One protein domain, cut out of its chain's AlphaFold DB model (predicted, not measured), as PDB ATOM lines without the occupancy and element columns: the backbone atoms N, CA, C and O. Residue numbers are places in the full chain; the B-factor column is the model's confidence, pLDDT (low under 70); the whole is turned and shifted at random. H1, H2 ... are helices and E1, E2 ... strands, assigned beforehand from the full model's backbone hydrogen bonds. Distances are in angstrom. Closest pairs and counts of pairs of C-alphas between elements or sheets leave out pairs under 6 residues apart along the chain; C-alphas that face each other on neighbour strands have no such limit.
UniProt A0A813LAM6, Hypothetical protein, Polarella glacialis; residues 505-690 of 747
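This is residues 505 to 690 of the 747 residues of the protein "Hypothetical protein" of Polarella glacialis (UniProt A0A813LAM6). A strongly twisted sheet of five strands makes the core, with helices over both of its faces: H6 crosses one face with H7 farther along it, while H4 and H1 cover the other. H3 and H5 pack at one end of the long axis, and at the other lie H7 and the turn of the hairpin of E4 and E5. The printed part has 186 residues, with seven named helices and five named strands in the order E1 E2 H1 H2 H3 H4 E3 E4 E5 H5 H6 H7. The sheet's order is E2 E1 E5 E4 E3, all antiparallel, and the class is mixed, helices and strands. The whole is compact, with a radius of gyration of the C-alphas of 16.2 A, yet elongated in outline, spanning 51 by 33 by 29 A.

Find C-alpha 508 at (280.492, 185.446, 275.079); from there E1, residues 508 to 513, runs 17.2 A. Next come E2, residues 523 to 526, and the short helices H1, residues 528 to 534, and H2, residues 538 to 541. Look then for H3, residues 552 to 562, 15.3 A, and H4, residues 566 to 584, the longest helix by residues, which begins at C-alpha 566 (272.943, 157.434, 274.613) and runs 26.7 A. E3, residues 588 to 596, 24.4 A, bends by 53 degrees at residue 592. E4, residues 602 to 613, is 33.2 A long, and E5, residues 620 to 628, is 26.7 A. After H5, residues 635 to 641, H6, residues 648 to 665, runs 25.7 A. H7, residues 675 to 690, runs 23.2 A and ends at C-alpha 690 (307.034, 183.293, 269.641).

Begin with the sheet, whose edge strands are E2 and E3. E1 and E2 form a hairpin, with N 524 and O 511 at 2.8 A, within hydrogen-bond range. E1 and E5 are antiparallel at 153 degrees, with N 512 and O 622 at 2.8 A. E3, E4 and E5 form a meander, each strand the antiparallel neighbour of the one before; look at N 593 and O 605, 2.8 A, and at N 608 and O 625, 2.9 A. The sheet and its helices make three layers, with helices on both faces of the sheet: H3, H5, H6 and H7 on one face, H1 and H4 on the other. On one face, H6 runs across the strands at 77 degrees to E5 on the local plane, at a height over the sheet of 8.6 A. On the same face, H7 lies over E1 and E5, 8.7 A high, slantwise to the strands. On the opposite face, H4 lies over E3, 9.5 A high, and runs along the strands; the closest C-alphas, of Gln 583 and Gly 589, are 4.5 A apart. H1 shares that face at a height of 7.1 A, and H2 only grazes the sheet. H3 touches residues 566 to 570 of H4 alone, about perpendicular at 74 degrees, with the closest C-alphas, of Ala 559 and Ile 566, 5.4 A apart. H5 touches residues 648 to 651 of H6 alone, at a steep tilt of 55 degrees, opposite ways, with C-alphas 641 and 648 closest at 4.5 A. H7 touches no helix. Every O i to N i+4 pair is within range in H1, H3, H4, H5 and H7, 13 of 14 in H6, and H2 is too short for one.

Look for the two C-alphas farthest apart at Gly 563 and Thr 616, 51.7 A. The printed part has no cut, and no link is long; the links H3 to H4 and H4 to E3 are among the tight ones. The mean pLDDT of the printed part is 85.0, and 28 residues are under 70, among them residues 547 to 549 and 670 to 690; H7 has a mean of 58.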
ATOM      1  N   ASP A 505     282.895 193.158 278.225       62.31
ATOM      2  CA  ASP A 505     283.425 191.955 278.899       62.31
ATOM      3  C   ASP A 505     282.355 190.880 279.197       62.31
ATOM      4  O   ASP A 505     282.684 189.729 279.453       62.31
ATOM      5  N   LYS A 506     281.068 191.248 279.144       72.31
ATOM      6  CA  LYS A 506     279.902 190.391 279.376       72.31
ATOM      7  C   LYS A 506     279.446 189.563 278.170       72.31
ATOM      8  O   LYS A 506     278.575 188.717 278.334       72.31
ATOM      9  N   GLN A 507     279.931 189.826 276.957       83.25
ATOM     10  CA  GLN A 507     279.514 189.069 275.771       83.25
ATOM     11  C   GLN A 507     280.405 187.848 275.568       83.25
ATOM     12  O   GLN A 507     281.627 187.938 275.656       83.25
ATOM     13  N   SER A 508     279.783 186.706 275.278       91.81
ATOM     14  CA  SER A 508     280.492 185.446 275.079       91.81
ATOM     15  C   SER A 508     280.989 185.314 273.647       91.81
ATOM     16  O   SER A 508     280.205 185.095 272.725       91.81
ATOM     17  N   PHE A 509     282.301 185.400 273.462       92.88
ATOM     18  CA  PHE A 509     282.963 185.056 272.208       92.88
ATOM     19  C   PHE A 509     284.273 184.281 272.396       92.88
ATOM     20  O   PHE A 509     284.935 184.383 273.437       92.88
ATOM     21  N   THR A 510     284.669 183.563 271.346       93.69
ATOM     22  CA  THR A 510     285.980 182.920 271.211       93.69
ATOM     23  C   THR A 510     286.650 183.305 269.894       93.69
ATOM     24  O   THR A 510     285.989 183.693 268.927       93.69
ATOM     25  N   ILE A 511     287.978 183.195 269.853       93.50
ATOM     26  CA  ILE A 511     288.753 183.225 268.605       93.50
ATOM     27  C   ILE A 511     289.360 181.850 268.420       93.50
ATOM     28  O   ILE A 511     289.997 181.319 269.334       93.50
ATOM     29  N   CYS A 512     289.168 181.291 267.238       94.00
ATOM     30  CA  CYS A 512     289.663 179.986 266.871       94.00
ATOM     31  C   CYS A 512     290.578 180.050 265.652       94.00
ATOM     32  O   CYS A 512     290.464 180.943 264.811       94.00
ATOM     33  N   ASP A 513     291.466 179.066 265.558       91.44
ATOM     34  CA  ASP A 513     292.276 178.840 264.365       91.44
ATOM     35  C   ASP A 513     291.377 178.512 263.162       91.44
ATOM     36  O   ASP A 513     290.364 177.823 263.319       91.44
ATOM     37  N   HIS A 514     291.735 178.998 261.972       87.69
ATOM     38  CA  HIS A 514     291.023 178.698 260.727       87.69
ATOM     39  C   HIS A 514     291.355 177.301 260.185       87.69
ATOM     40  O   HIS A 514     290.689 176.838 259.257       87.69
ATOM     41  N   ASP A 515     292.341 176.605 260.763       87.75
ATOM     42  CA  ASP A 515     292.632 175.197 260.475       87.75
ATOM     43  C   ASP A 515     291.462 174.287 260.898       87.75
ATOM     44  O   ASP A 515     291.442 173.650 261.958       87.75
ATOM     45  N   LEU A 516     290.460 174.246 260.020       83.19
ATOM     46  CA  LEU A 516     289.257 173.444 260.121       83.19
ATOM     47  C   LEU A 516     289.625 171.970 259.924       83.19
ATOM     48  O   LEU A 516     289.921 171.531 258.813       83.19
ATOM     49  N   THR A 517     289.600 171.198 261.007       84.38
ATOM     50  CA  THR A 517     289.711 169.737 260.948       84.38
ATOM     51  C   THR A 517     288.336 169.099 261.109       84.38
ATOM     52  O   THR A 517     287.394 169.736 261.586       84.38
ATOM     53  N   ASP A 518     288.227 167.804 260.799       80.88
ATOM     54  CA  ASP A 518     287.020 167.016 261.087       80.88
ATOM     55  C   ASP A 518     286.663 167.013 262.589       80.88
ATOM     56  O   ASP A 518     285.532 166.712 262.964       80.88
ATOM     57  N   GLU A 519     287.604 167.392 263.459       79.25
ATOM     58  CA  GLU A 519     287.434 167.490 264.912       79.25
ATOM     59  C   GLU A 519     286.957 168.879 265.381       79.25
ATOM     60  O   GLU A 519     286.616 169.038 266.550       79.25
ATOM     61  N   GLY A 520     286.887 169.883 264.498       87.19
ATOM     62  CA  GLY A 520     286.439 171.245 264.810       87.19
ATOM     63  C   GLY A 520     287.564 172.284 264.905       87.19
ATOM     64  O   GLY A 520     288.712 172.038 264.531       87.19
ATOM     65  N   LEU A 521     287.232 173.477 265.406       90.62
ATOM     66  CA  LEU A 521     288.151 174.623 265.442       90.62
ATOM     67  C   LEU A 521     288.926 174.679 266.759       90.62
ATOM     68  O   LEU A 521     288.332 174.527 267.818       90.62
ATOM     69  N   THR A 522     290.230 174.938 266.738       93.19
ATOM     70  CA  THR A 522     291.008 175.062 267.986       93.19
ATOM     71  C   THR A 522     290.771 176.423 268.632       93.19
ATOM     72  O   THR A 522     290.995 177.441 267.986       93.19
ATOM     73  N   ILE A 523     290.365 176.466 269.903       93.69
ATOM     74  CA  ILE A 523     290.164 177.711 270.657       93.69
ATOM     75  C   ILE A 523     291.521 178.318 271.020       93.69
ATOM     76  O   ILE A 523     292.330 177.716 271.726       93.69
ATOM     77  N   LEU A 524     291.757 179.541 270.556       91.31
ATOM     78  CA  LEU A 524     292.966 180.324 270.821       91.31
ATOM     79  C   LEU A 524     292.723 181.432 271.846       91.31
ATOM     80  O   LEU A 524     293.661 181.898 272.494       91.31
ATOM     81  N   TYR A 525     291.462 181.835 271.991       92.31
ATOM     82  CA  TYR A 525     291.009 182.817 272.958       92.31
ATOM     83  C   TYR A 525     289.582 182.526 273.410       92.31
ATOM     84  O   TYR A 525     288.736 182.154 272.595       92.31
ATOM     85  N   ALA A 526     289.319 182.782 274.689       91.81
ATOM     86  CA  ALA A 526     287.998 182.774 275.291       91.81
ATOM     87  C   ALA A 526     287.810 184.063 276.100       91.81
ATOM     88  O   ALA A 526     288.625 184.379 276.969       91.81
ATOM     89  N   SER A 527     286.750 184.804 275.793       92.62
ATOM     90  CA  SER A 527     286.390 186.036 276.507       92.62
ATOM     91  C   SER A 527     285.914 185.761 277.945       92.62
ATOM     92  O   SER A 527     285.510 184.638 278.262       92.62
ATOM     93  N   PRO A 528     285.896 186.771 278.836       91.44
ATOM     94  CA  PRO A 528     285.289 186.628 280.160       91.44
ATOM     95  C   PRO A 528     283.809 186.230 280.088       91.44
ATOM     96  O   PRO A 528     283.410 185.287 280.758       91.44
ATOM     97  N   GLY A 529     283.027 186.843 279.194       92.50
ATOM     98  CA  GLY A 529     281.632 186.461 278.973       92.50
ATOM     99  C   GLY A 529     281.465 185.011 278.511       92.50
ATOM    100  O   GLY A 529     280.462 184.383 278.837       92.50
ATOM    101  N   PHE A 530     282.449 184.448 277.799       94.00
ATOM    102  CA  PHE A 530     282.471 183.019 277.479       94.00
ATOM    103  C   PHE A 530     282.717 182.172 278.727       94.00
ATOM    104  O   PHE A 530     281.992 181.212 278.966       94.00
ATOM    105  N   CYS A 531     283.694 182.547 279.552       94.00
ATOM    106  CA  CYS A 531     283.948 181.878 280.828       94.00
ATOM    107  C   CYS A 531     282.702 181.889 281.731       94.00
ATOM    108  O   CYS A 531     282.366 180.866 282.323       94.00
ATOM    109  N   ASP A 532     281.986 183.016 281.777       94.00
ATOM    110  CA  ASP A 532     280.736 183.165 282.525       94.00
ATOM    111  C   ASP A 532     279.621 182.280 281.945       94.00
ATOM    112  O   ASP A 532     278.937 181.580 282.690       94.00
ATOM    113  N   LEU A 533     279.458 182.268 280.615       94.12
ATOM    114  CA  LEU A 533     278.461 181.446 279.921       94.12
ATOM    115  C   LEU A 533     278.662 179.947 280.189       94.12
ATOM    116  O   LEU A 533     277.690 179.212 280.362       94.12
ATOM    117  N   PHE A 534     279.922 179.511 280.214       94.12
ATOM    118  CA  PHE A 534     280.316 178.117 280.398       94.12
ATOM    119  C   PHE A 534     280.634 177.749 281.850       94.12
ATOM    120  O   PHE A 534     280.924 176.586 282.111       94.12
ATOM    121  N   GLU A 535     280.567 178.688 282.797       95.12
ATOM    122  CA  GLU A 535     280.909 178.486 284.215       95.12
ATOM    123  C   GLU A 535     282.281 177.805 284.417       95.12
ATOM    124  O   GLU A 535     282.440 176.923 285.262       95.12
ATOM    125  N   SER A 536     283.274 178.177 283.605       93.44
ATOM    126  CA  SER A 536     284.603 177.550 283.582       93.44
ATOM    127  C   SER A 536     285.691 178.569 283.223       93.44
ATOM    128  O   SER A 536     285.413 179.655 282.714       93.44
ATOM    129  N   ASN A 537     286.950 178.254 283.533       91.69
ATOM    130  CA  ASN A 537     288.080 179.147 283.292       91.69
ATOM    131  C   ASN A 537     288.581 179.045 281.848       91.69
ATOM    132  O   ASN A 537     288.731 177.950 281.313       91.69
ATOM    133  N   ALA A 538     288.998 180.171 281.257       88.88
ATOM    134  CA  ALA A 538     289.555 180.210 279.898       88.88
ATOM    135  C   ALA A 538     290.654 179.155 279.650       88.88
ATOM    136  O   ALA A 538     290.701 178.553 278.581       88.88
ATOM    137  N   SER A 539     291.520 178.896 280.638       90.12
ATOM    138  CA  SER A 539     292.614 177.919 280.539       90.12
ATOM    139  C   SER A 539     292.162 176.483 280.273       90.12
ATOM    140  O   SER A 539     292.956 175.701 279.765       90.12
ATOM    141  N   GLU A 540     290.922 176.133 280.618       89.62
ATOM    142  CA  GLU A 540     290.348 174.807 280.360       89.62
ATOM    143  C   GLU A 540     289.959 174.638 278.884       89.62
ATOM    144  O   GLU A 540     289.897 173.516 278.393       89.62
ATOM    145  N   PHE A 541     289.772 175.748 278.160       90.38
ATOM    146  CA  PHE A 541     289.370 175.758 276.754       90.38
ATOM    147  C   PHE A 541     290.522 176.040 275.788       90.38
ATOM    148  O   PHE A 541     290.475 175.609 274.636       90.38
ATOM    149  N   LEU A 542     291.566 176.756 276.209       91.31
ATOM    150  CA  LEU A 542     292.673 177.117 275.318       91.31
ATOM    151  C   LEU A 542     293.400 175.877 274.774       91.31
ATOM    152  O   LEU A 542     293.886 175.036 275.526       91.31
ATOM    153  N   GLY A 543     293.501 175.785 273.447       88.69
ATOM    154  CA  GLY A 543     294.090 174.646 272.738       88.69
ATOM    155  C   GLY A 543     293.150 173.451 272.565       88.69
ATOM    156  O   GLY A 543     293.522 172.487 271.896       88.69
ATOM    157  N   THR A 544     291.939 173.507 273.122       90.25
ATOM    158  CA  THR A 544     290.897 172.497 272.898       90.25
ATOM    159  C   THR A 544     290.113 172.803 271.622       90.25
ATOM    160  O   THR A 544     290.178 173.911 271.082       90.25
ATOM    161  N   ARG A 545     289.382 171.814 271.106       88.44
ATOM    162  CA  ARG A 545     288.505 171.993 269.948       88.44
ATOM    163  C   ARG A 545     287.174 172.585 270.412       88.44
ATOM    164  O   ARG A 545     286.609 172.128 271.394       88.44
ATOM    165  N   CYS A 546     286.626 173.549 269.678       82.69
ATOM    166  CA  CYS A 546     285.334 174.177 269.962       82.69
ATOM    167  C   CYS A 546     284.135 173.268 269.630       82.69
ATOM    168  O   CYS A 546     282.998 173.730 269.533       82.69
ATOM    169  N   CYS A 547     284.374 171.972 269.426       68.06
ATOM    170  CA  CYS A 547     283.311 170.995 269.407       68.06
ATOM    171  C   CYS A 547     282.878 170.774 270.857       68.06
ATOM    172  O   CYS A 547     283.640 170.289 271.688       68.06
ATOM    173  N   TYR A 548     281.653 171.184 271.175       65.44
ATOM    174  CA  TYR A 548     281.029 170.936 272.473       65.44
ATOM    175  C   TYR A 548     280.705 169.448 272.599       65.44
ATOM    176  O   TYR A 548     279.557 169.022 272.496       65.44
ATOM    177  N   GLN A 549     281.749 168.633 272.726       63.94
ATOM    178  CA  GLN A 549     281.619 167.211 272.953       63.94
ATOM    179  C   GLN A 549     281.134 167.033 274.379       63.94
ATOM    180  O   GLN A 549     281.840 167.338 275.339       63.94
ATOM    181  N   CYS A 550     279.897 166.558 274.491       76.88
ATOM    182  CA  CYS A 550     279.413 166.041 275.750       76.88
ATOM    183  C   CYS A 550     280.249 164.806 276.088       76.88
ATOM    184  O   CYS A 550     280.308 163.870 275.287       76.88
ATOM    185  N   ASP A 551     280.910 164.793 277.242       83.00
ATOM    186  CA  ASP A 551     281.585 163.578 277.690       83.00
ATOM    187  C   ASP A 551     280.562 162.461 277.993       83.00
ATOM    188  O   ASP A 551     279.343 162.669 278.004       83.00
ATOM    189  N   ALA A 552     281.044 161.244 278.253       83.69
ATOM    190  CA  ALA A 552     280.171 160.100 278.523       83.69
ATOM    191  C   ALA A 552     279.210 160.326 279.710       83.69
ATOM    192  O   ALA A 552     278.110 159.775 279.721       83.69
ATOM    193  N   SER A 553     279.602 161.140 280.696       84.44
ATOM    194  CA  SER A 553     278.752 161.470 281.842       84.44
ATOM    195  C   SER A 553     277.654 162.466 281.462       84.44
ATOM    196  O   SER A 553     276.502 162.297 281.855       84.44
ATOM    197  N   GLN A 554     277.972 163.436 280.611       85.38
ATOM    198  CA  GLN A 554     277.029 164.430 280.100       85.38
ATOM    199  C   GLN A 554     276.028 163.807 279.120       85.38
ATOM    200  O   GLN A 554     274.840 164.126 279.159       85.38
ATOM    201  N   LEU A 555     276.476 162.853 278.298       86.56
ATOM    202  CA  LEU A 555     275.603 162.041 277.451       86.56
ATOM    203  C   LEU A 555     274.607 161.214 278.270       86.56
ATOM    204  O   LEU A 555     273.444 161.111 277.883       86.56
ATOM    205  N   ALA A 556     275.034 160.654 279.405       88.00
ATOM    206  CA  ALA A 556     274.143 159.924 280.304       88.00
ATOM    207  C   ALA A 556     273.089 160.849 280.935       88.00
ATOM    208  O   ALA A 556     271.905 160.518 280.935       88.00
ATOM    209  N   ILE A 557     273.486 162.050 281.375       84.94
ATOM    210  CA  ILE A 557     272.553 163.064 281.896       84.94
ATOM    211  C   ILE A 557     271.537 163.470 280.822       84.94
ATOM    212  O   ILE A 557     270.339 163.549 281.100       84.94
ATOM    213  N   ALA A 558     271.990 163.699 279.585       85.00
ATOM    214  CA  ALA A 558     271.113 164.019 278.464       85.00
ATOM    215  C   ALA A 558     270.131 162.871 278.173       85.00
ATOM    216  O   ALA A 558     268.936 163.115 278.002       85.00
ATOM    217  N   ALA A 559     270.619 161.627 278.160       89.94
ATOM    218  CA  ALA A 559     269.822 160.423 277.927       89.94
ATOM    219  C   ALA A 559     268.703 160.269 278.959       89.94
ATOM    220  O   ALA A 559     267.534 160.145 278.583       89.94
ATOM    221  N   ASP A 560     269.045 160.382 280.241       88.94
ATOM    222  CA  ASP A 560     268.092 160.276 281.346       88.94
ATOM    223  C   ASP A 560     267.068 161.418 281.323       88.94
ATOM    224  O   ASP A 560     265.867 161.192 281.476       88.94
ATOM    225  N   THR A 561     267.521 162.649 281.067       83.38
ATOM    226  CA  THR A 561     266.654 163.841 281.044       83.38
ATOM    227  C   THR A 561     265.648 163.800 279.891       83.38
ATOM    228  O   THR A 561     264.526 164.300 280.001       83.38
ATOM    229  N   LEU A 562     266.037 163.216 278.757       86.88
ATOM    230  CA  LEU A 562     265.252 163.252 277.525       86.88
ATOM    231  C   LEU A 562     264.507 161.946 277.239       86.88
ATOM    232  O   LEU A 562     263.613 161.940 276.385       86.88
ATOM    233  N   GLY A 563     264.826 160.867 277.953       93.12
ATOM    234  CA  GLY A 563     264.307 159.531 277.671       93.12
ATOM    235  C   GLY A 563     264.767 159.009 276.309       93.12
ATOM    236  O   GLY A 563     263.996 158.350 275.616       93.12
ATOM    237  N   MET A 564     265.989 159.357 275.902       93.25
ATOM    238  CA  MET A 564     266.595 158.954 274.628       93.25
ATOM    239  C   MET A 564     267.790 158.035 274.881       93.25
ATOM    240  O   MET A 564     268.452 158.142 275.910       93.25
ATOM    241  N   GLY A 565     268.095 157.137 273.942       95.38
ATOM    242  CA  GLY A 565     269.286 156.294 274.059       95.38
ATOM    243  C   GLY A 565     270.576 157.114 273.933       95.38
ATOM    244  O   GLY A 565     270.650 158.017 273.104       95.38
ATOM    245  N   ILE A 566     271.622 156.770 274.695       93.69
ATOM    246  CA  ILE A 566     272.943 157.434 274.613       93.69
ATOM    247  C   ILE A 566     273.480 157.434 273.175       93.69
ATOM    248  O   ILE A 566     273.951 158.460 272.695       93.69
ATOM    249  N   GLN A 567     273.357 156.304 272.469       92.75
ATOM    250  CA  GLN A 567     273.783 156.184 271.072       92.75
ATOM    251  C   GLN A 567     273.006 157.133 270.148       92.75
ATOM    252  O   GLN A 567     273.584 157.753 269.263       92.75
ATOM    253  N   GLU A 568     271.702 157.277 270.372       93.75
ATOM    254  CA  GLU A 568     270.861 158.171 269.577       93.75
ATOM    255  C   GLU A 568     271.237 159.643 269.799       93.75
ATOM    256  O   GLU A 568     271.252 160.432 268.855       93.75
ATOM    257  N   ILE A 569     271.567 160.025 271.037       92.75
ATOM    258  CA  ILE A 569     272.066 161.369 271.343       92.75
ATOM    259  C   ILE A 569     273.420 161.598 270.674       92.75
ATOM    260  O   ILE A 569     273.593 162.628 270.026       92.75
ATOM    261  N   ASP A 570     274.347 160.642 270.770       91.81
ATOM    262  CA  ASP A 570     275.669 160.742 270.143       91.81
ATOM    263  C   ASP A 570     275.570 160.935 268.619       91.81
ATOM    264  O   ASP A 570     276.164 161.860 268.065       91.81
ATOM    265  N   GLU A 571     274.725 160.158 267.933       92.38
ATOM    266  CA  GLU A 571     274.487 160.305 266.489       92.38
ATOM    267  C   GLU A 571     273.965 161.709 266.115       92.38
ATOM    268  O   GLU A 571     274.375 162.287 265.098       92.38
ATOM    269  N   ARG A 572     273.105 162.297 266.959       94.19
ATOM    270  CA  ARG A 572     272.565 163.658 266.782       94.19
ATOM    271  C   ARG A 572     273.615 164.736 267.070       94.19
ATOM    272  O   ARG A 572     273.692 165.723 266.334       94.19
ATOM    273  N   LEU A 573     274.474 164.545 268.074       92.31
ATOM    274  CA  LEU A 573     275.610 165.439 268.335       92.31
ATOM    275  C   LEU A 573     276.606 165.424 267.173       92.31
ATOM    276  O   LEU A 573     277.020 166.484 266.704       92.31
ATOM    277  N   GLN A 574     276.933 164.243 266.642       91.31
ATOM    278  CA  GLN A 574     277.795 164.111 265.465       91.31
ATOM    279  C   GLN A 574     277.190 164.792 264.230       91.31
ATOM    280  O   GLN A 574     277.914 165.389 263.430       91.31
ATOM    281  N   PHE A 575     275.865 164.729 264.057       93.31
ATOM    282  CA  PHE A 575     275.174 165.464 262.998       93.31
ATOM    283  C   PHE A 575     275.343 166.985 263.153       93.31
ATOM    284  O   PHE A 575     275.760 167.641 262.195       93.31
ATOM    285  N   MET A 576     275.098 167.537 264.348       94.06
ATOM    286  CA  MET A 576     275.294 168.969 264.619       94.06
ATOM    287  C   MET A 576     276.750 169.398 264.441       94.06
ATOM    288  O   MET A 576     277.006 170.453 263.868       94.06
ATOM    289  N   HIS A 577     277.708 168.568 264.859       91.12
ATOM    290  CA  HIS A 577     279.137 168.832 264.682       91.12
ATOM    291  C   HIS A 577     279.525 168.924 263.203       91.12
ATOM    292  O   HIS A 577     280.149 169.897 262.781       91.12
ATOM    293  N   ARG A 578     279.082 167.970 262.373       91.38
ATOM    294  CA  ARG A 578     279.300 168.036 260.916       91.38
ATOM    295  C   ARG A 578     278.683 169.294 260.303       91.38
ATOM    296  O   ARG A 578     279.284 169.903 259.419       91.38
ATOM    297  N   HIS A 579     277.501 169.695 260.773       92.38
ATOM    298  CA  HIS A 579     276.873 170.935 260.331       92.38
ATOM    299  C   HIS A 579     277.688 172.168 260.753       92.38
ATOM    300  O   HIS A 579     277.934 173.047 259.934       92.38
ATOM    301  N   PHE A 580     278.162 172.213 261.998       92.69
ATOM    302  CA  PHE A 580     279.007 173.285 262.519       92.69
ATOM    303  C   PHE A 580     280.294 173.459 261.705       92.69
ATOM    304  O   PHE A 580     280.606 174.569 261.278       92.69
ATOM    305  N   VAL A 581     281.000 172.361 261.418       89.88
ATOM    306  CA  VAL A 581     282.214 172.367 260.587       89.88
ATOM    307  C   VAL A 581     281.913 172.912 259.189       89.88
ATOM    308  O   VAL A 581     282.647 173.754 258.679       89.88
ATOM    309  N   LYS A 582     280.790 172.501 258.586       91.19
ATOM    310  CA  LYS A 582     280.348 173.036 257.291       91.19
ATOM    311  C   LYS A 582     280.089 174.548 257.349       91.19
ATOM    312  O   LYS A 582     280.486 175.256 256.432       91.19
ATOM    313  N   GLN A 583     279.456 175.037 258.414       91.25
ATOM    314  CA  GLN A 583     279.169 176.464 258.611       91.25
ATOM    315  C   GLN A 583     280.433 177.293 258.868       91.25
ATOM    316  O   GLN A 583     280.510 178.436 258.436       91.25
ATOM    317  N   ALA A 584     281.441 176.721 259.526       88.31
ATOM    318  CA  ALA A 584     282.729 177.372 259.760       88.31
ATOM    319  C   ALA A 584     283.533 177.621 258.473       88.31
ATOM    320  O   ALA A 584     284.374 178.514 258.448       88.31
ATOM    321  N   ALA A 585     283.263 176.866 257.405       87.62
ATOM    322  CA  ALA A 585     283.860 177.101 256.091       87.62
ATOM    323  C   ALA A 585     283.210 178.274 255.327       87.62
ATOM    324  O   ALA A 585     283.746 178.718 254.309       87.62
ATOM    325  N   GLU A 586     282.053 178.767 255.776       88.44
ATOM    326  CA  GLU A 586     281.396 179.938 255.195       88.44
ATOM    327  C   GLU A 586     281.993 181.234 255.769       88.44
ATOM    328  O   GLU A 586     282.481 181.276 256.896       88.44
ATOM    329  N   GLN A 587     281.929 182.333 255.007       81.81
ATOM    330  CA  GLN A 587     282.424 183.632 255.484       81.81
ATOM    331  C   GLN A 587     281.678 184.101 256.744       81.81
ATOM    332  O   GLN A 587     282.287 184.659 257.656       81.81
ATOM    333  N   VAL A 588     280.362 183.863 256.785       86.44
ATOM    334  CA  VAL A 588     279.514 184.078 257.959       86.44
ATOM    335  C   VAL A 588     278.594 182.872 258.121       86.44
ATOM    336  O   VAL A 588     277.605 182.747 257.397       86.44
ATOM    337  N   GLY A 589     278.927 182.007 259.072       89.69
ATOM    338  CA  GLY A 589     278.169 180.805 259.407       89.69
ATOM    339  C   GLY A 589     277.281 180.996 260.635       89.69
ATOM    340  O   GLY A 589     277.498 181.889 261.457       89.69
ATOM    341  N   PHE A 590     276.282 180.133 260.793       93.00
ATOM    342  CA  PHE A 590     275.461 180.082 262.004       93.00
ATOM    343  C   PHE A 590     275.168 178.631 262.385       93.00
ATOM    344  O   PHE A 590     274.822 177.822 261.527       93.00
ATOM    345  N   SER A 591     275.271 178.298 263.672       95.06
ATOM    346  CA  SER A 591     274.993 176.952 264.173       95.06
ATOM    347  C   SER A 591     274.299 176.966 265.529       95.06
ATOM    348  O   SER A 591     274.501 177.869 266.338       95.06
ATOM    349  N   LEU A 592     273.514 175.922 265.787       95.25
ATOM    350  CA  LEU A 592     273.029 175.568 267.118       95.25
ATOM    351  C   LEU A 592     273.813 174.358 267.615       95.25
ATOM    352  O   LEU A 592     274.083 173.434 266.846       95.25
ATOM    353  N   LEU A 593     274.199 174.388 268.882       94.00
ATOM    354  CA  LEU A 593     275.048 173.392 269.519       94.00
ATOM    355  C   LEU A 593     274.434 173.019 270.867       94.00
ATOM    356  O   LEU A 593     273.858 173.870 271.543       94.00
ATOM    357  N   LEU A 594     274.578 171.758 271.266       94.00
ATOM    358  CA  LEU A 594     274.348 171.369 272.653       94.00
ATOM    359  C   LEU A 594     275.664 171.537 273.410       94.00
ATOM    360  O   LEU A 594     276.682 170.989 272.994       94.00
ATOM    361  N   ALA A 595     275.639 172.307 274.489       93.44
ATOM    362  CA  ALA A 595     276.799 172.614 275.307       93.44
ATOM    363  C   ALA A 595     276.531 172.262 276.774       93.44
ATOM    364  O   ALA A 595     275.385 172.063 277.183       93.44
ATOM    365  N   CYS A 596     277.598 172.178 277.563       91.56
ATOM    366  CA  CYS A 596     277.537 171.880 278.987       91.56
ATOM    367  C   CYS A 596     278.322 172.938 279.765       91.56
ATOM    368  O   CYS A 596     279.449 173.270 279.391       91.56
ATOM    369  N   LYS A 597     277.722 173.476 280.827       93.19
ATOM    370  CA  LYS A 597     278.397 174.380 281.768       93.19
ATOM    371  C   LYS A 597     279.298 173.578 282.710       93.19
ATOM    372  O   LYS A 597     279.098 172.377 282.887       93.19
ATOM    373  N   GLY A 598     280.237 174.236 283.385       88.19
ATOM    374  CA  GLY A 598     281.105 173.627 284.399       88.19
ATOM    375  C   GLY A 598     280.331 172.952 285.540       88.19
ATOM    376  O   GLY A 598     280.816 171.991 286.130       88.19
ATOM    377  N   SER A 599     279.089 173.381 285.801       91.38
ATOM    378  CA  SER A 599     278.164 172.727 286.740       91.38
ATOM    379  C   SER A 599     277.598 171.377 286.273       91.38
ATOM    380  O   SER A 599     276.943 170.697 287.061       91.38
ATOM    381  N   GLY A 600     277.805 170.982 285.013       88.88
ATOM    382  CA  GLY A 600     277.153 169.823 284.395       88.88
ATOM    383  C   GLY A 600     275.784 170.135 283.775       88.88
ATOM    384  O   GLY A 600     275.119 169.238 283.258       88.88
ATOM    385  N   THR A 601     275.346 171.398 283.823       92.31
ATOM    386  CA  THR A 601     274.065 171.830 283.254       92.31
ATOM    387  C   THR A 601     274.154 171.910 281.733       92.31
ATOM    388  O   THR A 601     274.967 172.662 281.191       92.31
ATOM    389  N   LEU A 602     273.290 171.167 281.041       92.69
ATOM    390  CA  LEU A 602     273.165 171.229 279.586       92.69
ATOM    391  C   LEU A 602     272.397 172.481 279.156       92.69
ATOM    392  O   LEU A 602     271.412 172.855 279.790       92.69
ATOM    393  N   PHE A 603     272.819 173.090 278.051       95.12
ATOM    394  CA  PHE A 603     272.169 174.262 277.470       95.12
ATOM    395  C   PHE A 603     272.327 174.285 275.943       95.12
ATOM    396  O   PHE A 603     273.244 173.676 275.385       95.12
ATOM    397  N   VAL A 604     271.420 174.970 275.248       95.31
ATOM    398  CA  VAL A 604     271.508 175.181 273.800       95.31
ATOM    399  C   VAL A 604     272.287 176.459 273.528       95.31
ATOM    400  O   VAL A 604     271.858 177.552 273.880       95.31
ATOM    401  N   CYS A 605     273.435 176.315 272.874       95.31
ATOM    402  CA  CYS A 605     274.300 177.416 272.485       95.31
ATOM    403  C   CYS A 605     274.063 177.763 271.015       95.31
ATOM    404  O   CYS A 605     274.255 176.930 270.126       95.31
ATOM    405  N   ALA A 606     273.668 179.002 270.747       94.69
ATOM    406  CA  ALA A 606     273.652 179.530 269.394       94.69
ATOM    407  C   ALA A 606     274.978 180.239 269.108       94.69
ATOM    408  O   ALA A 606     275.400 181.097 269.883       94.69
ATOM    409  N   ALA A 607     275.617 179.890 267.993       94.25
ATOM    410  CA  ALA A 607     276.923 180.398 267.596       94.25
ATOM    411  C   ALA A 607     276.864 181.058 266.210       94.25
ATOM    412  O   ALA A 607     276.478 180.417 265.231       94.25
ATOM    413  N   THR A 608     277.292 182.320 266.114       93.06
ATOM    414  CA  THR A 608     277.608 182.982 264.835       93.06
ATOM    415  C   THR A 608     279.103 182.900 264.591       93.06
ATOM    416  O   THR A 608     279.887 183.331 265.433       93.06
ATOM    417  N   LEU A 609     279.490 182.374 263.434       93.19
ATOM    418  CA  LEU A 609     280.872 182.211 263.012       93.19
ATOM    419  C   LEU A 609     281.198 183.281 261.980       93.19
ATOM    420  O   LEU A 609     280.435 183.476 261.038       93.19
ATOM    421  N   MET A 610     282.326 183.959 262.136       91.31
ATOM    422  CA  MET A 610     282.815 184.930 261.158       91.31
ATOM    423  C   MET A 610     284.263 184.593 260.832       91.31
ATOM    424  O   MET A 610     285.097 184.553 261.739       91.31
ATOM    425  N   SER A 611     284.540 184.323 259.557       89.94
ATOM    426  CA  SER A 611     285.898 184.093 259.064       89.94
ATOM    427  C   SER A 611     286.567 185.426 258.752       89.94
ATOM    428  O   SER A 611     285.997 186.293 258.081       89.94
ATOM    429  N   HIS A 612     287.788 185.586 259.249       87.25
ATOM    430  CA  HIS A 612     288.577 186.801 259.136       87.25
ATOM    431  C   HIS A 612     289.959 186.490 258.585       87.25
ATOM    432  O   HIS A 612     290.531 185.435 258.853       87.25
ATOM    433  N   THR A 613     290.524 187.469 257.883       85.62
ATOM    434  CA  THR A 613     291.946 187.499 257.537       85.62
ATOM    435  C   THR A 613     292.549 188.739 258.181       85.62
ATOM    436  O   THR A 613     292.130 189.860 257.877       85.62
ATOM    437  N   GLU A 614     293.513 188.560 259.081       83.56
ATOM    438  CA  GLU A 614     294.255 189.671 259.669       83.56
ATOM    439  C   GLU A 614     295.104 190.338 258.573       83.56
ATOM    440  O   GLU A 614     295.854 189.680 257.849       83.56
ATOM    441  N   GLN A 615     294.935 191.651 258.398       76.00
ATOM    442  CA  GLN A 615     295.432 192.369 257.220       76.00
ATOM    443  C   GLN A 615     296.962 192.469 257.165       76.00
ATOM    444  O   GLN A 615     297.524 192.606 256.080       76.00
ATOM    445  N   THR A 616     297.631 192.424 258.315       62.38
ATOM    446  CA  THR A 616     299.078 192.632 258.432       62.38
ATOM    447  C   THR A 616     299.869 191.354 258.163       62.38
ATOM    448  O   THR A 616     300.913 191.379 257.513       62.38
ATOM    449  N   THR A 617     299.374 190.232 258.670       72.38
ATOM    450  CA  THR A 617     300.043 188.928 258.713       72.38
ATOM    451  C   THR A 617     299.485 187.959 257.678       72.38
ATOM    452  O   THR A 617     300.150 186.984 257.332       72.38
ATOM    453  N   GLY A 618     298.272 188.215 257.175       84.44
ATOM    454  CA  GLY A 618     297.525 187.286 256.331       84.44
ATOM    455  C   GLY A 618     296.975 186.079 257.094       84.44
ATOM    456  O   GLY A 618     296.473 185.151 256.461       84.44
ATOM    457  N   TRP A 619     297.077 186.059 258.427       84.06
ATOM    458  CA  TRP A 619     296.574 184.959 259.239       84.06
ATOM    459  C   TRP A 619     295.051 184.874 259.162       84.06
ATOM    460  O   TRP A 619     294.353 185.877 259.329       84.06
ATOM    461  N   GLN A 620     294.545 183.670 258.913       88.75
ATOM    462  CA  GLN A 620     293.119 183.394 258.881       88.75
ATOM    463  C   GLN A 620     292.670 182.863 260.238       88.75
ATOM    464  O   GLN A 620     293.316 181.985 260.807       88.75
ATOM    465  N   TYR A 621     291.553 183.374 260.744       92.00
ATOM    466  CA  TYR A 621     290.964 182.932 262.007       92.00
ATOM    467  C   TYR A 621     289.440 183.015 261.948       92.00
ATOM    468  O   TYR A 621     288.873 183.698 261.093       92.00
ATOM    469  N   ILE A 622     288.766 182.326 262.866       92.56
ATOM    470  CA  ILE A 622     287.307 182.361 262.987       92.56
ATOM    471  C   ILE A 622     286.944 182.905 264.361       92.56
ATOM    472  O   ILE A 622     287.378 182.376 265.380       92.56
ATOM    473  N   SER A 623     286.135 183.961 264.406       92.50
ATOM    474  CA  SER A 623     285.536 184.436 265.655       92.50
ATOM    475  C   SER A 623     284.151 183.824 265.824       92.50
ATOM    476  O   SER A 623     283.344 183.891 264.890       92.50
ATOM    477  N   LEU A 624     283.858 183.279 267.002       94.00
ATOM    478  CA  LEU A 624     282.543 182.742 267.335       94.00
ATOM    479  C   LEU A 624     281.888 183.653 268.364       94.00
ATOM    480  O   LEU A 624     282.440 183.839 269.443       94.00
ATOM    481  N   LEU A 625     280.706 184.180 268.060       92.38
ATOM    482  CA  LEU A 625     279.858 184.855 269.041       92.38
ATOM    483  C   LEU A 625     278.770 183.899 269.517       92.38
ATOM    484  O   LEU A 625     278.119 183.259 268.692       92.38
ATOM    485  N   GLN A 626     278.579 183.810 270.829       93.38
ATOM    486  CA  GLN A 626     277.834 182.730 271.459       93.38
ATOM    487  C   GLN A 626     276.830 183.238 272.481       93.38
ATOM    488  O   GLN A 626     277.059 184.238 273.159       93.38
ATOM    489  N   MET A 627     275.706 182.535 272.580       93.31
ATOM    490  CA  MET A 627     274.605 182.895 273.465       93.31
ATOM    491  C   MET A 627     273.853 181.639 273.913       93.31
ATOM    492  O   MET A 627     273.628 180.738 273.104       93.31
ATOM    493  N   ASP A 628     273.462 181.597 275.188       94.81
ATOM    494  CA  ASP A 628     272.516 180.605 275.709       94.81
ATOM    495  C   ASP A 628     271.126 180.939 275.163       94.81
ATOM    496  O   ASP A 628     270.629 182.041 275.385       94.81
ATOM    497  N   VAL A 629     270.541 180.012 274.408       95.31
ATOM    498  CA  VAL A 629     269.195 180.136 273.834       95.31
ATOM    499  C   VAL A 629     268.286 178.983 274.261       95.31
ATOM    500  O   VAL A 629     267.391 178.563 273.525       95.31
ATOM    501  N   THR A 630     268.562 178.390 275.425       95.44
ATOM    502  CA  THR A 630     267.832 177.211 275.918       95.44
ATOM    503  C   THR A 630     266.344 177.487 276.121       95.44
ATOM    504  O   THR A 630     265.517 176.607 275.870       95.44
ATOM    505  N   ASP A 631     265.998 178.708 276.531       93.81
ATOM    506  CA  ASP A 631     264.612 179.119 276.764       93.81
ATOM    507  C   ASP A 631     263.829 179.258 275.446       93.81
ATOM    508  O   ASP A 631     262.628 178.986 275.388       93.81
ATOM    509  N   GLU A 632     264.501 179.630 274.353       93.31
ATOM    510  CA  GLU A 632     263.909 179.756 273.022       93.31
ATOM    511  C   GLU A 632     263.914 178.438 272.240       93.31
ATOM    512  O   GLU A 632     262.988 178.146 271.470       93.31
ATOM    513  N   VAL A 633     264.977 177.654 272.406       95.56
ATOM    514  CA  VAL A 633     265.198 176.366 271.758       95.56
ATOM    515  C   VAL A 633     265.493 175.338 272.840       95.56
ATOM    516  O   VAL A 633     266.639 175.093 273.198       95.56
ATOM    517  N   GLY A 634     264.441 174.688 273.334       95.12
ATOM    518  CA  GLY A 634     264.600 173.616 274.312       95.12
ATOM    519  C   GLY A 634     265.470 172.470 273.778       95.12
ATOM    520  O   GLY A 634     265.373 172.091 272.608       95.12
ATOM    521  N   ILE A 635     266.267 171.864 274.660       94.75
ATOM    522  CA  ILE A 635     267.223 170.785 274.338       94.75
ATOM    523  C   ILE A 635     266.563 169.633 273.563       94.75
ATOM    524  O   ILE A 635     267.107 169.163 272.564       94.75
ATOM    525  N   ARG A 636     265.354 169.212 273.969       94.56
ATOM    526  CA  ARG A 636     264.579 168.176 273.260       94.56
ATOM    527  C   ARG A 636     264.296 168.571 271.809       94.56
ATOM    528  O   ARG A 636     264.535 167.773 270.910       94.56
ATOM    529  N   LYS A 637     263.834 169.806 271.584       95.62
ATOM    530  CA  LYS A 637     263.513 170.335 270.251       95.62
ATOM    531  C   LYS A 637     264.760 170.386 269.367       95.62
ATOM    532  O   LYS A 637     264.686 170.008 268.203       95.62
ATOM    533  N   LEU A 638     265.897 170.822 269.920       95.88
ATOM    534  CA  LEU A 638     267.176 170.820 269.208       95.88
ATOM    535  C   LEU A 638     267.550 169.408 268.760       95.88
ATOM    536  O   LEU A 638     267.833 169.188 267.586       95.88
ATOM    537  N   LEU A 639     267.535 168.450 269.688       93.62
ATOM    538  CA  LEU A 639     267.940 167.084 269.391       93.62
ATOM    539  C   LEU A 639     266.978 166.411 268.416       93.62
ATOM    540  O   LEU A 639     267.438 165.697 267.534       93.62
ATOM    541  N   GLU A 640     265.661 166.599 268.543       93.56
ATOM    542  CA  GLU A 640     264.663 166.103 267.575       93.56
ATOM    543  C   GLU A 640     264.901 166.666 266.174       93.56
ATOM    544  O   GLU A 640     264.818 165.928 265.190       93.56
ATOM    545  N   ALA A 641     265.286 167.940 266.090       94.94
ATOM    546  CA  ALA A 641     265.628 168.567 264.825       94.94
ATOM    547  C   ALA A 641     266.956 168.060 264.246       94.94
ATOM    548  O   ALA A 641     267.079 167.964 263.027       94.94
ATOM    549  N   ALA A 642     267.923 167.698 265.097       93.12
ATOM    550  CA  ALA A 642     269.277 167.251 264.752       93.12
ATOM    551  C   ALA A 642     269.352 165.827 264.158       93.12
ATOM    552  O   ALA A 642     270.242 165.043 264.485       93.12
ATOM    553  N   CYS A 643     268.437 165.488 263.252       89.31
ATOM    554  CA  CYS A 643     268.511 164.296 262.416       89.31
ATOM    555  C   CYS A 643     268.353 164.677 260.932       89.31
ATOM    556  O   CYS A 643     267.791 165.732 260.630       89.31
ATOM    557  N   PRO A 644     268.803 163.837 259.977       79.50
ATOM    558  CA  PRO A 644     268.774 164.176 258.548       79.50
ATOM    559  C   PRO A 644     267.392 164.567 257.999       79.50
ATOM    560  O   PRO A 644     267.305 165.276 257.003       79.50
ATOM    561  N   THR A 645     266.309 164.124 258.644       85.69
ATOM    562  CA  THR A 645     264.918 164.431 258.270       85.69
ATOM    563  C   THR A 645     264.209 165.370 259.258       85.69
ATOM    564  O   THR A 645     263.020 165.624 259.095       85.69
ATOM    565  N   GLY A 646     264.900 165.861 260.293       79.00
ATOM    566  CA  GLY A 646     264.301 166.511 261.472       79.00
ATOM    567  C   GLY A 646     264.002 168.003 261.338       79.00
ATOM    568  O   GLY A 646     263.507 168.615 262.277       79.00
ATOM    569  N   GLY A 647     264.297 168.620 260.192       91.31
ATOM    570  CA  GLY A 647     264.089 170.060 260.013       91.31
ATOM    571  C   GLY A 647     265.113 170.933 260.749       91.31
ATOM    572  O   GLY A 647     264.804 172.081 261.071       91.31
ATOM    573  N   PHE A 648     266.333 170.428 260.993       93.25
ATOM    574  CA  PHE A 648     267.429 171.201 261.596       93.25
ATOM    575  C   PHE A 648     267.650 172.546 260.896       93.25
ATOM    576  O   PHE A 648     267.716 173.577 261.559       93.25
ATOM    577  N   ASP A 649     267.666 172.555 259.561       91.31
ATOM    578  CA  ASP A 649     267.870 173.769 258.762       91.31
ATOM    579  C   ASP A 649     266.771 174.817 258.994       91.31
ATOM    580  O   ASP A 649     267.050 176.017 259.027       91.31
ATOM    581  N   GLN A 650     265.522 174.382 259.205       93.25
ATOM    582  CA  GLN A 650     264.415 175.286 259.522       93.25
ATOM    583  C   GLN A 650     264.605 175.909 260.909       93.25
ATOM    584  O   GLN A 650     264.511 177.129 261.057       93.25
ATOM    585  N   LEU A 651     264.920 175.088 261.917       93.69
ATOM    586  CA  LEU A 651     265.188 175.563 263.277       93.69
ATOM    587  C   LEU A 651     266.374 176.539 263.308       93.69
ATOM    588  O   LEU A 651     266.351 177.556 264.010       93.69
ATOM    589  N   LEU A 652     267.396 176.243 262.510       92.00
ATOM    590  CA  LEU A 652     268.591 177.050 262.352       92.00
ATOM    591  C   LEU A 652     268.272 178.393 261.685       92.00
ATOM    592  O   LEU A 652     268.713 179.432 262.170       92.00
ATOM    593  N   HIS A 653     267.444 178.403 260.639       90.75
ATOM    594  CA  HIS A 653     266.990 179.625 259.976       90.75
ATOM    595  C   HIS A 653     266.184 180.544 260.912       90.75
ATOM    596  O   HIS A 653     266.465 181.741 261.003       90.75
ATOM    597  N   GLU A 654     265.226 179.988 261.661       90.12
ATOM    598  CA  GLU A 654     264.415 180.739 262.635       90.12
ATOM    599  C   GLU A 654     265.262 181.336 263.770       90.12
ATOM    600  O   GLU A 654     264.986 182.433 264.266       90.12
ATOM    601  N   SER A 655     266.291 180.609 264.206       88.69
ATOM    602  CA  SER A 655     267.210 181.064 265.255       88.69
ATOM    603  C   SER A 655     268.196 182.106 264.719       88.69
ATOM    604  O   SER A 655     268.458 183.107 265.387       88.69
ATOM    605  N   ARG A 656     268.662 181.941 263.473       88.56
ATOM    606  CA  ARG A 656     269.534 182.895 262.779       88.56
ATOM    607  C   ARG A 656     268.878 184.264 262.655       88.56
ATOM    608  O   ARG A 656     269.501 185.253 263.018       88.56
ATOM    609  N   LEU A 657     267.631 184.348 262.186       87.06
ATOM    610  CA  LEU A 657     266.933 185.635 262.029       87.06
ATOM    611  C   LEU A 657     266.839 186.414 263.347       87.06
ATOM    612  O   LEU A 657     267.051 187.624 263.366       87.06
ATOM    613  N   ARG A 658     266.584 185.715 264.455       82.25
ATOM    614  CA  ARG A 658     266.532 186.319 265.791       82.25
ATOM    615  C   ARG A 658     267.902 186.771 266.279       82.25
ATOM    616  O   ARG A 658     268.023 187.870 266.813       82.25
ATOM    617  N   MET A 659     268.942 185.970 266.050       80.75
ATOM    618  CA  MET A 659     270.300 186.377 266.405       80.75
ATOM    619  C   MET A 659     270.760 187.583 265.585       80.75
ATOM    620  O   MET A 659     271.375 188.481 266.145       80.75
ATOM    621  N   LEU A 660     270.417 187.655 264.297       81.75
ATOM    622  CA  LEU A 660     270.706 188.826 263.465       81.75
ATOM    623  C   LEU A 660     270.025 190.089 264.001       81.75
ATOM    624  O   LEU A 660     270.672 191.126 264.086       81.75
ATOM    625  N   GLN A 661     268.765 189.996 264.431       82.62
ATOM    626  CA  GLN A 661     268.064 191.111 265.081       82.62
ATOM    627  C   GLN A 661     268.724 191.514 266.409       82.62
ATOM    628  O   GLN A 661     268.852 192.701 266.702       82.62
ATOM    629  N   CYS A 662     269.180 190.538 267.201       76.00
ATOM    630  CA  CYS A 662     269.920 190.794 268.438       76.00
ATOM    631  C   CYS A 662     271.253 191.505 268.146       76.00
ATOM    632  O   CYS A 662     271.534 192.553 268.724       76.00
ATOM    633  N   LEU A 663     272.031 191.006 267.183       73.25
ATOM    634  CA  LEU A 663     273.288 191.609 266.736       73.25
ATOM    635  C   LEU A 663     273.098 193.035 266.221       73.25
ATOM    636  O   LEU A 663     273.866 193.928 266.575       73.25
ATOM    637  N   GLU A 664     272.042 193.266 265.443       79.00
ATOM    638  CA  GLU A 664     271.684 194.590 264.947       79.00
ATOM    639  C   GLU A 664     271.310 195.538 266.095       79.00
ATOM    640  O   GLU A 664     271.772 196.679 266.121       79.00
ATOM    641  N   SER A 665     270.568 195.057 267.101       75.19
ATOM    642  CA  SER A 665     270.248 195.836 268.309       75.19
ATOM    643  C   SER A 665     271.482 196.178 269.155       75.19
ATOM    644  O   SER A 665     271.501 197.201 269.838       75.19
ATOM    645  N   LEU A 666     272.532 195.357 269.061       64.81
ATOM    646  CA  LEU A 666     273.839 195.570 269.683       64.81
ATOM    647  C   LEU A 666     274.787 196.413 268.808       64.81
ATOM    648  O   LEU A 666     275.918 196.673 269.209       64.81
ATOM    649  N   GLY A 667     274.352 196.846 267.619       70.69
ATOM    650  CA  GLY A 667     275.151 197.657 266.698       70.69
ATOM    651  C   GLY A 667     276.225 196.883 265.924       70.69
ATOM    652  O   GLY A 667     277.081 197.505 265.294       70.69
ATOM    653  N   VAL A 668     276.193 195.548 265.935       66.44
ATOM    654  CA  VAL A 668     277.147 194.696 265.211       66.44
ATOM    655  C   VAL A 668     276.663 194.506 263.772       66.44
ATOM    656  O   VAL A 668     275.687 193.801 263.515       66.44
ATOM    657  N   ARG A 669     277.353 195.125 262.806       71.06
ATOM    658  CA  ARG A 669     277.112 194.897 261.373       71.06
ATOM    659  C   ARG A 669     278.017 193.782 260.864       71.06
ATOM    660  O   ARG A 669     279.230 193.901 260.929       71.06
ATOM    661  N   LEU A 670     277.428 192.739 260.282       64.38
ATOM    662  CA  LEU A 670     278.166 191.580 259.756       64.38
ATOM    663  C   LEU A 670     279.117 191.895 258.586       64.38
ATOM    664  O   LEU A 670     279.947 191.060 258.244       64.38
ATOM    665  N   SER A 671     278.991 193.063 257.946       60.38
ATOM    666  CA  SER A 671     279.858 193.473 256.834       60.38
ATOM    667  C   SER A 671     281.221 194.010 257.276       60.38
ATOM    668  O   SER A 671     282.135 194.055 256.457       60.38
ATOM    669  N   ASP A 672     281.360 194.402 258.545       58.47
ATOM    670  CA  ASP A 672     282.566 195.024 259.079       58.47
ATOM    671  C   ASP A 672     283.113 194.136 260.196       58.47
ATOM    672  O   ASP A 672     282.430 193.911 261.190       58.47
ATOM    673  N   SER A 673     284.344 193.631 260.061       54.19
ATOM    674  CA  SER A 673     285.022 192.964 261.177       54.19
ATOM    675  C   SER A 673     285.167 193.963 262.331       54.19
ATOM    676  O   SER A 673     285.858 194.970 262.154       54.19
ATOM    677  N   PRO A 674     284.584 193.707 263.516       59.97
ATOM    678  CA  PRO A 674     284.788 194.564 264.673       59.97
ATOM    679  C   PRO A 674     286.290 194.721 264.978       59.97
ATOM    680  O   PRO A 674     286.992 193.709 265.066       59.97
ATOM    681  N   PRO A 675     286.791 195.952 265.196       56.91
ATOM    682  CA  PRO A 675     288.179 196.198 265.592       56.91
ATOM    683  C   PRO A 675     288.688 195.338 266.772       56.91
ATOM    684  O   PRO A 675     289.845 194.918 266.723       56.91
ATOM    685  N   PRO A 676     287.867 194.995 267.794       60.91
ATOM    686  CA  PRO A 676     288.313 194.152 268.908       60.91
ATOM    687  C   PRO A 676     288.758 192.738 268.506       60.91
ATOM    688  O   PRO A 676     289.705 192.218 269.089       60.91
ATOM    689  N   PHE A 677     288.127 192.119 267.499       60.09
ATOM    690  CA  PHE A 677     288.512 190.767 267.074       60.09
ATOM    691  C   PHE A 677     289.850 190.762 266.341       60.09
ATOM    692  O   PHE A 677     290.658 189.870 266.573       60.09
ATOM    693  N   GLN A 678     290.115 191.777 265.512       59.34
ATOM    694  CA  GLN A 678     291.391 191.908 264.801       59.34
ATOM    695  C   GLN A 678     292.555 192.128 265.761       59.34
ATOM    696  O   GLN A 678     293.627 191.560 265.565       59.34
ATOM    697  N   GLN A 679     292.330 192.919 266.810       63.81
ATOM    698  CA  GLN A 679     293.345 193.186 267.815       63.81
ATOM    699  C   GLN A 679     293.703 191.919 268.611       63.81
ATOM    700  O   GLN A 679     294.869 191.532 268.634       63.81
ATOM    701  N   GLU A 680     292.717 191.232 269.202       67.25
ATOM    702  CA  GLU A 680     292.976 190.017 269.996       67.25
ATOM    703  C   GLU A 680     293.526 188.877 269.116       67.25
ATOM    704  O   GLU A 680     294.409 188.127 269.529       67.25
ATOM    705  N   ALA A 681     293.077 188.779 267.861       54.72
ATOM    706  CA  ALA A 681     293.636 187.848 266.888       54.72
ATOM    707  C   ALA A 681     295.142 188.091 266.661       54.72
ATOM    708  O   ALA A 681     295.955 187.166 266.772       54.72
ATOM    709  N   LEU A 682     295.538 189.339 266.397       54.97
ATOM    710  CA  LEU A 682     296.937 189.700 266.175       54.97
ATOM    711  C   LEU A 682     297.812 189.422 267.414       54.97
ATOM    712  O   LEU A 682     298.938 188.926 267.283       54.97
ATOM    713  N   GLU A 683     297.286 189.682 268.614       62.59
ATOM    714  CA  GLU A 683     297.950 189.375 269.887       62.59
ATOM    715  C   GLU A 683     298.252 187.868 270.020       62.59
ATOM    716  O   GLU A 683     299.375 187.479 270.372       62.59
ATOM    717  N   ARG A 684     297.297 186.999 269.659       62.69
ATOM    718  CA  ARG A 684     297.430 185.534 269.774       62.69
ATOM    719  C   ARG A 684     298.338 184.918 268.722       62.69
ATOM    720  O   ARG A 684     299.179 184.090 269.079       62.69
ATOM    721  N   TRP A 685     298.227 185.342 267.464       60.97
ATOM    722  CA  TRP A 685     299.125 184.884 266.401       60.97
ATOM    723  C   TRP A 685     300.589 185.180 266.743       60.97
ATOM    724  O   TRP A 685     301.460 184.314 266.647       60.97
ATOM    725  N   THR A 686     300.848 186.388 267.251       48.69
ATOM    726  CA  THR A 686     302.191 186.808 267.662       48.69
ATOM    727  C   THR A 686     302.701 185.975 268.842       48.69
ATOM    728  O   THR A 686     303.857 185.546 268.840       48.69
ATOM    729  N   GLY A 687     301.847 185.683 269.829       62.53
ATOM    730  CA  GLY A 687     302.182 184.787 270.939       62.53
ATOM    731  C   GLY A 687     302.560 183.373 270.477       62.53
ATOM    732  O   GLY A 687     303.612 182.857 270.860       62.53
ATOM    733  N   GLN A 688     301.757 182.778 269.591       55.81
ATOM    734  CA  GLN A 688     302.010 181.440 269.048       55.81
ATOM    735  C   GLN A 688     303.299 181.365 268.229       55.81
ATOM    736  O   GLN A 688     304.070 180.415 268.389       55.81
ATOM    737  N   LEU A 689     303.570 182.371 267.392       46.12
ATOM    738  CA  LEU A 689     304.810 182.456 266.622       46.12
ATOM    739  C   LEU A 689     306.029 182.471 267.556       46.12
ATOM    740  O   LEU A 689     307.000 181.746 267.331       46.12
ATOM    741  N   MET A 690     305.960 183.234 268.648       47.69
ATOM    742  CA  MET A 690     307.034 183.293 269.641       47.69
ATOM    743  C   MET A 690     307.229 181.958 270.371       47.69
ATOM    744  O   MET A 690     308.367 181.573 270.643       47.69
TER     745      MET A 690